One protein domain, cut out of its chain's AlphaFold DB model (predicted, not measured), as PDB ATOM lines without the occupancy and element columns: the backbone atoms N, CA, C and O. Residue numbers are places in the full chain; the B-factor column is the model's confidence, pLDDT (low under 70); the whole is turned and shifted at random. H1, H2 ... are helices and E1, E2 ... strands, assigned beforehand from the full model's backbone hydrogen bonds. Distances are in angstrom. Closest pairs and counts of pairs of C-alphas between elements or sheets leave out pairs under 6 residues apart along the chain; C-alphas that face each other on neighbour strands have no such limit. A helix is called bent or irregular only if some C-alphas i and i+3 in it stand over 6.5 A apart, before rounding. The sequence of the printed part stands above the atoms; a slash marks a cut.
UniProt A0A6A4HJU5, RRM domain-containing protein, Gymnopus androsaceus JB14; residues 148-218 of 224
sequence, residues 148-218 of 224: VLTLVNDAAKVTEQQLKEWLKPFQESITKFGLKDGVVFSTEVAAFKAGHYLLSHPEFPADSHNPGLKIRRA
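This is residues 148 to 218 of the 224 residues of the protein "RRM domain-containing protein" of Gymnopus androsaceus JB14 (UniProt A0A6A4HJU5). A small twisted sheet of four short strands has its longest helix, H3, laid along one face over E1, and two short helices, H1 and H2, follow each other beside these two layers. H2 only grazes the sheet and H1 is not on it, while the unnamed residues 201 to 212 loop out between H3 and E4. The printed part has 71 residues, with three named helices and four named strands in the order E1 H1 H2 E2 E3 H3 E4. The sheet runs E2, E3, E1, E4, entirely antiparallel, and the class is mixed, helices and strands. The whole is compact, with a radius of gyration of the C-alphas of 11.0 A and spans of 29 by 22 by 19 A.

E1, residues 148 to 151, is an inner strand, and its antiparallel neighbour E4, residues 213 to 217, is an edge strand; N 148 and O 216 are within hydrogen-bond range at 3.0 A. E3, residues 183 to 185, is also antiparallel to E1, with N 149 and O 183 at 2.8 A. E2, residues 174 to 176, forms a hairpin with E3, with N 175 and O 184 at 2.8 A. E3 is staggered, pairing with E1 over residues 183 to 184 and with E2 over 184 to 185. H3, residues 188 to 200, is on the sheet at a height of 9.1 A; it lies over E1 and runs along it, at 3 degrees on the local plane. The closest C-alphas of H3 and E1 are those of Ala 191 and Leu 149, 6.2 A apart. H2, residues 168 to 173, only just touches H3, with 3 pairs of C-alphas within 8 A, and H3 touches H2 with its residues 190 to 194 alone; the closest C-alphas of the two are those of Ser 173 and Ala 190, 6.3 A apart. Their lines stand at a shallow tilt of 13 degrees, opposite ways. H1, residues 160 to 166, is close to H3 but not clearly touching, with the C-alphas of Trp 166 and Leu 198 at 6.9 A, about perpendicular at 89 degrees. E1, H1 H2, E2 and E3, H3, E4 are split strand-helix-strand units, two strands running the same way with another strand between them, each with a right-handed crossover. In H1 and H3 every O i to N i+4 pair is within hydrogen-bond range; in H2 0 of 2 are, beside 2 of 3 O i to N i+3 pairs.

E1 begins at C-alpha 148, (167.712, 204.455, 187.312), and is 9.1 A long. H1 measures 10.0 A and H2 9.9 A; H2 is irregular, with C-alphas 169 and 172 at 8.1 A. E2 is 5.8 A and E3 6.6 A long. H3 runs 18.3 A from C-alpha 188, (173.074, 210.983, 188.783). E4, 12.8 A, ends at C-alpha 217, (165.332, 205.069, 191.668).

The C-alphas farthest apart, of Glu 172 and His 209, are 31.0 A apart. The printed part has no cut, and the link from H3 to E4 is long. Mean pLDDT of the printed part is 74.9, with residues 148 to 156 and 205 to 218 under 70.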
ATOM      1  N   VAL A 148     168.034 205.131 188.585       54.47
ATOM      2  CA  VAL A 148     167.712 204.455 187.312       54.47
ATOM      3  C   VAL A 148     166.903 205.410 186.455       54.47
ATOM      4  O   VAL A 148     165.803 205.816 186.829       54.47
ATOM      5  N   LEU A 149     167.397 205.746 185.271       57.12
ATOM      6  CA  LEU A 149     166.581 206.455 184.297       57.12
ATOM      7  C   LEU A 149     165.606 205.457 183.654       57.12
ATOM      8  O   LEU A 149     165.898 204.848 182.631       57.12
ATOM      9  N   THR A 150     164.415 205.275 184.222       51.38
ATOM     10  CA  THR A 150     163.379 204.511 183.520       51.38
ATOM     11  C   THR A 150     162.701 205.399 182.484       51.38
ATOM     12  O   THR A 150     161.793 206.170 182.791       51.38
ATOM     13  N   LEU A 151     163.121 205.255 181.231       53.69
ATOM     14  CA  LEU A 151     162.347 205.712 180.086       53.69
ATOM     15  C   LEU A 151     161.207 204.717 179.882       53.69
ATOM     16  O   LEU A 151     161.397 203.668 179.278       53.69
ATOM     17  N   VAL A 152     160.033 205.013 180.439       51.06
ATOM     18  CA  VAL A 152     158.826 204.232 180.158       51.06
ATOM     19  C   VAL A 152     158.252 204.788 178.871       51.06
ATOM     20  O   VAL A 152     157.423 205.695 178.882       51.06
ATOM     21  N   ASN A 153     158.755 204.287 177.750       48.22
ATOM     22  CA  ASN A 153     158.163 204.599 176.470       48.22
ATOM     23  C   ASN A 153     156.901 203.741 176.276       48.22
ATOM     24  O   ASN A 153     156.987 202.620 175.787       48.22
ATOM     25  N   ASP A 154     155.743 204.266 176.676       51.94
ATOM     26  CA  ASP A 154     154.436 203.689 176.307       51.94
ATOM     27  C   ASP A 154     153.998 204.138 174.899       51.94
ATOM     28  O   ASP A 154     153.025 203.631 174.340       51.94
ATOM     29  N   ALA A 155     154.726 205.074 174.276       52.84
ATOM     30  CA  ALA A 155     154.503 205.421 172.884       52.84
ATOM     31  C   ALA A 155     155.167 204.354 172.007       52.84
ATOM     32  O   ALA A 155     156.385 204.230 171.968       52.84
ATOM     33  N   ALA A 156     154.387 203.603 171.234       57.56
ATOM     34  CA  ALA A 156     154.854 202.538 170.336       57.56
ATOM     35  C   ALA A 156     155.883 202.960 169.244       57.56
ATOM     36  O   ALA A 156     156.125 202.205 168.308       57.56
ATOM     37  N   LYS A 157     156.465 204.168 169.315       72.06
ATOM     38  CA  LYS A 157     157.230 204.835 168.255       72.06
ATOM     39  C   LYS A 157     158.742 204.962 168.485       72.06
ATOM     40  O   LYS A 157     159.436 205.208 167.506       72.06
ATOM     41  N   VAL A 158     159.266 204.809 169.709       80.12
ATOM     42  CA  VAL A 158     160.728 204.850 169.954       80.12
ATOM     43  C   VAL A 158     161.267 203.437 170.135       80.12
ATOM     44  O   VAL A 158     160.917 202.733 171.083       80.12
ATOM     45  N   THR A 159     162.128 203.028 169.209       86.50
ATOM     46  CA  THR A 159     162.841 201.748 169.254       86.50
ATOM     47  C   THR A 159     164.052 201.815 170.182       86.50
ATOM     48  O   THR A 159     164.613 202.883 170.435       86.50
ATOM     49  N   GLU A 160     164.510 200.653 170.652       87.00
ATOM     50  CA  GLU A 160     165.741 200.559 171.442       87.00
ATOM     51  C   GLU A 160     166.948 201.157 170.695       87.00
ATOM     52  O   GLU A 160     167.767 201.845 171.297       87.00
ATOM     53  N   GLN A 161     167.023 200.947 169.377       91.00
ATOM     54  CA  GLN A 161     168.112 201.451 168.540       91.00
ATOM     55  C   GLN A 161     168.107 202.980 168.429       91.00
ATOM     56  O   GLN A 161     169.160 203.596 168.561       91.00
ATOM     57  N   GLN A 162     166.937 203.597 168.233       89.44
ATOM     58  CA  GLN A 162     166.817 205.061 168.225       89.44
ATOM     59  C   GLN A 162     167.247 205.651 169.563       89.44
ATOM     60  O   GLN A 162     168.017 206.603 169.600       89.44
ATOM     61  N   LEU A 163     166.811 205.042 170.669       87.75
ATOM     62  CA  LEU A 163     167.195 205.509 171.990       87.75
ATOM     63  C   LEU A 163     168.704 205.355 172.248       87.75
ATOM     64  O   LEU A 163     169.298 206.235 172.867       87.75
ATOM     65  N   LYS A 164     169.333 204.272 171.765       92.19
ATOM     66  CA  LYS A 164     170.797 204.106 171.818       92.19
ATOM     67  C   LYS A 164     171.508 205.201 171.035       92.19
ATOM     68  O   LYS A 164     172.473 205.756 171.545       92.19
ATOM     69  N   GLU A 165     171.022 205.527 169.839       93.62
ATOM     70  CA  GLU A 165     171.627 206.584 169.026       93.62
ATOM     71  C   GLU A 165     171.479 207.952 169.698       93.62
ATOM     72  O   GLU A 165     172.458 208.685 169.820       93.62
ATOM     73  N   TRP A 166     170.298 208.271 170.234       92.06
ATOM     74  CA  TRP A 166     170.087 209.511 170.980       92.06
ATOM     75  C   TRP A 166     170.959 209.578 172.243       92.06
ATOM     76  O   TRP A 166     171.495 210.628 172.570       92.06
ATOM     77  N   LEU A 167     171.163 208.467 172.953       92.38
ATOM     78  CA  LEU A 167     171.979 208.433 174.173       92.38
ATOM     79  C   LEU A 167     173.472 208.168 173.943       92.38
ATOM     80  O   LEU A 167     174.227 208.077 174.913       92.38
ATOM     81  N   LYS A 168     173.925 208.104 172.690       95.56
ATOM     82  CA  LYS A 168     175.330 207.891 172.324       95.56
ATOM     83  C   LYS A 168     176.314 208.852 173.009       95.56
ATOM     84  O   LYS A 168     177.346 208.363 173.471       95.56
ATOM     85  N   PRO A 169     176.014 210.159 173.197       96.31
ATOM     86  CA  PRO A 169     176.902 211.063 173.938       96.31
ATOM     87  C   PRO A 169     177.140 210.664 175.403       96.31
ATOM     88  O   PRO A 169     178.081 211.145 176.023       96.31
ATOM     89  N   PHE A 170     176.297 209.792 175.967       93.88
ATOM     90  CA  PHE A 170     176.358 209.354 177.361       93.88
ATOM     91  C   PHE A 170     176.736 207.876 177.513       93.88
ATOM     92  O   PHE A 170     176.670 207.360 178.629       93.88
ATOM     93  N   GLN A 171     177.129 207.186 176.433       94.56
ATOM     94  CA  GLN A 171     177.329 205.730 176.420       94.56
ATOM     95  C   GLN A 171     178.294 205.226 177.504       94.56
ATOM     96  O   GLN A 171     178.029 204.207 178.133       94.56
ATOM     97  N   GLU A 172     179.369 205.967 177.782       94.62
ATOM     98  CA  GLU A 172     180.381 205.604 178.789       94.62
ATOM     99  C   GLU A 172     179.837 205.670 180.216       94.62
ATOM    100  O   GLU A 172     180.345 205.024 181.129       94.62
ATOM    101  N   SER A 173     178.781 206.457 180.415       91.00
ATOM    102  CA  SER A 173     178.091 206.558 181.689       91.00
ATOM    103  C   SER A 173     176.939 205.568 181.812       91.00
ATOM    104  O   SER A 173     176.317 205.555 182.862       91.00
ATOM    105  N   ILE A 174     176.611 204.758 180.800       91.00
ATOM    106  CA  ILE A 174     175.498 203.803 180.870       91.00
ATOM    107  C   ILE A 174     175.993 202.464 181.434       91.00
ATOM    108  O   ILE A 174     176.871 201.825 180.865       91.00
ATOM    109  N   THR A 175     175.392 202.001 182.530       88.12
ATOM    110  CA  THR A 175     175.722 200.724 183.193       88.12
ATOM    111  C   THR A 175     174.755 199.593 182.845       88.12
ATOM    112  O   THR A 175     175.126 198.422 182.889       88.12
ATOM    113  N   LYS A 176     173.512 199.917 182.476       88.62
ATOM    114  CA  LYS A 176     172.520 198.964 181.957       88.62
ATOM    115  C   LYS A 176     171.611 199.685 180.966       88.62
ATOM    116  O   LYS A 176     171.239 200.830 181.193       88.62
ATOM    117  N   PHE A 177     171.226 199.017 179.886       89.56
ATOM    118  CA  PHE A 177     170.334 199.578 178.873       89.56
ATOM    119  C   PHE A 177     169.161 198.631 178.627       89.56
ATOM    120  O   PHE A 177     169.375 197.447 178.374       89.56
ATOM    121  N   GLY A 178     167.932 199.139 178.677       85.00
ATOM    122  CA  GLY A 178     166.749 198.372 178.298       85.00
ATOM    123  C   GLY A 178     165.527 199.260 178.098       85.00
ATOM    124  O   GLY A 178     165.251 200.139 178.909       85.00
ATOM    125  N   LEU A 179     164.760 199.012 177.035       79.19
ATOM    126  CA  LEU A 179     163.563 199.804 176.733       79.19
ATOM    127  C   LEU A 179     162.440 199.603 177.771       79.19
ATOM    128  O   LEU A 179     161.731 200.547 178.100       79.19
ATOM    129  N   LYS A 180     162.289 198.382 178.308       75.81
ATOM    130  CA  LYS A 180     161.295 198.058 179.355       75.81
ATOM    131  C   LYS A 180     161.804 198.345 180.771       75.81
ATOM    132  O   LYS A 180     161.046 198.803 181.620       75.81
ATOM    133  N   ASP A 181     163.087 198.081 181.005       75.12
ATOM    134  CA  ASP A 181     163.714 198.162 182.331       75.12
ATOM    135  C   ASP A 181     164.246 199.565 182.666       75.12
ATOM    136  O   ASP A 181     164.521 199.871 183.828       75.12
ATOM    137  N   GLY A 182     164.401 200.419 181.653       82.00
ATOM    138  CA  GLY A 182     165.091 201.695 181.757       82.00
ATOM    139  C   GLY A 182     166.574 201.627 181.397       82.00
ATOM    140  O   GLY A 182     167.183 200.566 181.261       82.00
ATOM    141  N   VAL A 183     167.160 202.811 181.273       85.62
ATOM    142  CA  VAL A 183     168.595 203.031 181.126       85.62
ATOM    143  C   VAL A 183     169.162 203.385 182.501       85.62
ATOM    144  O   VAL A 183     168.615 204.197 183.238       85.62
ATOM    145  N   VAL A 184     170.255 202.757 182.895       84.44
ATOM    146  CA  VAL A 184     170.914 202.998 184.178       84.44
ATOM    147  C   VAL A 184     172.226 203.687 183.891       84.44
ATOM    148  O   VAL A 184     172.953 203.259 182.999       84.44
ATOM    149  N   PHE A 185     172.513 204.748 184.640       85.62
ATOM    150  CA  PHE A 185     173.756 205.489 184.506       85.62
ATOM    151  C   PHE A 185     174.650 205.259 185.725       85.62
ATOM    152  O   PHE A 185     174.164 204.939 186.808       85.62
ATOM    153  N   SER A 186     175.956 205.436 185.550       82.81
ATOM    154  CA  SER A 186     176.979 205.337 186.590       82.81
ATOM    155  C   SER A 186     176.897 206.475 187.606       82.81
ATOM    156  O   SER A 186     177.354 206.319 188.733       82.81
ATOM    157  N   THR A 187     176.308 207.615 187.226       77.44
ATOM    158  CA  THR A 187     176.128 208.784 188.096       77.44
ATOM    159  C   THR A 187     174.765 209.440 187.885       77.44
ATOM    160  O   THR A 187     174.175 209.366 186.802       77.44
ATOM    161  N   GLU A 188     174.272 210.144 188.911       73.19
ATOM    162  CA  GLU A 188     173.074 210.983 188.783       73.19
ATOM    163  C   GLU A 188     173.257 212.057 187.718       73.19
ATOM    164  O   GLU A 188     172.373 212.258 186.895       73.19
ATOM    165  N   VAL A 189     174.400 212.741 187.745       75.69
ATOM    166  CA  VAL A 189     174.686 213.860 186.846       75.69
ATOM    167  C   VAL A 189     174.597 213.402 185.392       75.69
ATOM    168  O   VAL A 189     173.990 214.091 184.575       75.69
ATOM    169  N   ALA A 190     175.124 212.216 185.067       83.00
ATOM    170  CA  ALA A 190     174.998 211.643 183.731       83.00
ATOM    171  C   ALA A 190     173.544 211.301 183.376       83.00
ATOM    172  O   ALA A 190     173.087 211.696 182.306       83.00
ATOM    173  N   ALA A 191     172.795 210.647 184.277       81.94
ATOM    174  CA  ALA A 191     171.371 210.366 184.059       81.94
ATOM    175  C   ALA A 191     170.564 211.647 183.809       81.94
ATOM    176  O   ALA A 191     169.661 211.678 182.973       81.94
ATOM    177  N   PHE A 192     170.906 212.710 184.532       77.06
ATOM    178  CA  PHE A 192     170.252 213.999 184.445       77.06
ATOM    179  C   PHE A 192     170.531 214.694 183.115       77.06
ATOM    180  O   PHE A 192     169.600 215.055 182.396       77.06
ATOM    181  N   LYS A 193     171.813 214.812 182.747       82.75
ATOM    182  CA  LYS A 193     172.237 215.372 181.457       82.75
ATOM    183  C   LYS A 193     171.652 214.580 180.283       82.75
ATOM    184  O   LYS A 193     171.202 215.184 179.315       82.75
ATOM    185  N   ALA A 194     171.584 213.255 180.397       86.25
ATOM    186  CA  ALA A 194     170.951 212.393 179.406       86.25
ATOM    187  C   ALA A 194     169.440 212.643 179.286       86.25
ATOM    188  O   ALA A 194     168.924 212.771 178.177       86.25
ATOM    189  N   GLY A 195     168.730 212.767 180.412       81.62
ATOM    190  CA  GLY A 195     167.312 213.133 180.420       81.62
ATOM    191  C   GLY A 195     167.056 214.489 179.758       81.62
ATOM    192  O   GLY A 195     166.140 214.610 178.949       81.62
ATOM    193  N   HIS A 196     167.908 215.479 180.034       78.00
ATOM    194  CA  HIS A 196     167.882 216.786 179.373       78.00
ATOM    195  C   HIS A 196     168.049 216.701 177.874       78.00
ATOM    196  O   HIS A 196     167.235 217.239 177.126       78.00
ATOM    197  N   TYR A 197     169.114 216.022 177.464       85.38
ATOM    198  CA  TYR A 197     169.442 215.844 176.069       85.38
ATOM    199  C   TYR A 197     168.258 215.230 175.317       85.38
ATOM    200  O   TYR A 197     167.835 215.776 174.302       85.38
ATOM    201  N   LEU A 198     167.653 214.172 175.875       84.25
ATOM    202  CA  LEU A 198     166.468 213.533 175.306       84.25
ATOM    203  C   LEU A 198     165.272 214.482 175.215       84.25
ATOM    204  O   LEU A 198     164.684 214.585 174.147       84.25
ATOM    205  N   LEU A 199     164.934 215.206 176.286       77.69
ATOM    206  CA  LEU A 199     163.810 216.156 176.274       77.69
ATOM    207  C   LEU A 199     164.002 217.303 175.271       77.69
ATOM    208  O   LEU A 199     163.017 217.853 174.786       77.69
ATOM    209  N   SER A 200     165.250 217.668 174.972       79.00
ATOM    210  CA  SER A 200     165.588 218.684 173.969       79.00
ATOM    211  C   SER A 200     165.748 218.135 172.547       79.00
ATOM    212  O   SER A 200     165.898 218.916 171.608       79.00
ATOM    213  N   HIS A 201     165.754 216.811 172.372       82.75
ATOM    214  CA  HIS A 201     166.020 216.202 171.077       82.75
ATOM    215  C   HIS A 201     164.810 216.413 170.146       82.75
ATOM    216  O   HIS A 201     163.691 216.073 170.530       82.75
ATOM    217  N   PRO A 202     164.991 216.935 168.918       83.56
ATOM    218  CA  PRO A 202     163.883 217.368 168.054       83.56
ATOM    219  C   PRO A 202     162.932 216.232 167.653       83.56
ATOM    220  O   PRO A 202     161.755 216.459 167.395       83.56
ATOM    221  N   GLU A 203     163.444 215.003 167.614       83.75
ATOM    222  CA  GLU A 203     162.669 213.797 167.300       83.75
ATOM    223  C   GLU A 203     162.086 213.103 168.540       83.75
ATOM    224  O   GLU A 203     161.362 212.113 168.413       83.75
ATOM    225  N   PHE A 204     162.404 213.586 169.744       79.69
ATOM    226  CA  PHE A 204     161.847 213.027 170.966       79.69
ATOM    227  C   PHE A 204     160.408 213.533 171.133       79.69
ATOM    228  O   PHE A 204     160.182 214.744 171.179       79.69
ATOM    229  N   PRO A 205     159.404 212.641 171.206       69.81
ATOM    230  CA  PRO A 205     158.003 213.043 171.228       69.81
ATOM    231  C   PRO A 205     157.650 213.708 172.564       69.81
ATOM    232  O   PRO A 205     157.288 213.040 173.534       69.81
ATOM    233  N   ALA A 206     157.734 215.037 172.599       58.38
ATOM    234  CA  ALA A 206     157.306 215.885 173.706       58.38
ATOM    235  C   ALA A 206     155.782 216.110 173.672       58.38
ATOM    236  O   ALA A 206     155.316 217.247 173.630       58.38
ATOM    237  N   ASP A 207     154.980 215.043 173.621       55.41
ATOM    238  CA  ASP A 207     153.531 215.202 173.760       55.41
ATOM    239  C   ASP A 207     153.137 215.287 175.249       55.41
ATOM    240  O   ASP A 207     153.751 214.684 176.133       55.41
ATOM    241  N   SER A 208     152.099 216.073 175.543       44.22
ATOM    242  CA  SER A 208     151.552 216.264 176.895       44.22
ATOM    243  C   SER A 208     150.836 215.020 177.450       44.22
ATOM    244  O   SER A 208     150.309 215.051 178.562       44.22
ATOM    245  N   HIS A 209     150.772 213.939 176.674       43.75
ATOM    246  CA  HIS A 209     150.195 212.631 176.989       43.75
ATOM    247  C   HIS A 209     151.272 211.553 177.185       43.75
ATOM    248  O   HIS A 209     150.934 210.401 177.454       43.75
ATOM    249  N   ASN A 210     152.555 211.928 177.135       49.06
ATOM    250  CA  ASN A 210     153.692 211.049 177.320       49.06
ATOM    251  C   ASN A 210     154.345 211.344 178.679       49.06
ATOM    252  O   ASN A 210     155.372 212.018 178.759       49.06
ATOM    253  N   PRO A 211     153.798 210.823 179.795       50.56
ATOM    254  CA  PRO A 211     154.429 210.919 181.111       50.56
ATOM    255  C   PRO A 211     155.722 210.075 181.207       50.56
ATOM    256  O   PRO A 211     156.112 209.692 182.310       50.56
ATOM    257  N   GLY A 212     156.343 209.708 180.078       51.41
ATOM    258  CA  GLY A 212     157.242 208.566 179.922       51.41
ATOM    259  C   GLY A 212     158.667 208.770 180.427       51.41
ATOM    260  O   GLY A 212     159.313 207.799 180.831       51.41
ATOM    261  N   LEU A 213     159.154 210.013 180.497       57.69
ATOM    262  CA  LEU A 213     160.457 210.286 181.101       57.69
ATOM    263  C   LEU A 213     160.297 210.423 182.617       57.69
ATOM    264  O   LEU A 213     160.105 211.510 183.161       57.69
ATOM    265  N   LYS A 214     160.338 209.285 183.314       60.31
ATOM    266  CA  LYS A 214     160.335 209.254 184.776       60.31
ATOM    267  C   LYS A 214     161.735 208.938 185.256       60.31
ATOM    268  O   LYS A 214     162.197 207.804 185.178       60.31
ATOM    269  N   ILE A 215     162.383 209.929 185.851       58.75
ATOM    270  CA  ILE A 215     163.572 209.663 186.655       58.75
ATOM    271  C   ILE A 215     163.097 208.897 187.894       58.75
ATOM    272  O   ILE A 215     162.389 209.436 188.749       58.75
ATOM    273  N   ARG A 216     163.412 207.601 187.954       59.31
ATOM    274  CA  ARG A 216     163.061 206.716 189.069       59.31
ATOM    275  C   ARG A 216     164.336 206.266 189.781       59.31
ATOM    276  O   ARG A 216     165.456 206.516 189.354       59.31
ATOM    277  N   ARG A 217     164.193 205.661 190.953       55.94
ATOM    278  CA  ARG A 217     165.332 205.069 191.668       55.94
ATOM    279  C   ARG A 217     165.331 203.570 191.400       55.94
ATOM    280  O   ARG A 217     164.251 202.976 191.413       55.94
ATOM    281  N   ALA A 218     166.500 202.975 191.161       49.78
ATOM    282  CA  ALA A 218     166.605 201.520 191.139       49.78
ATOM    283  C   ALA A 218     166.187 200.993 192.512       49.78
ATOM    284  O   ALA A 218     166.636 201.547 193.521       49.78
TER     285      ALA A 218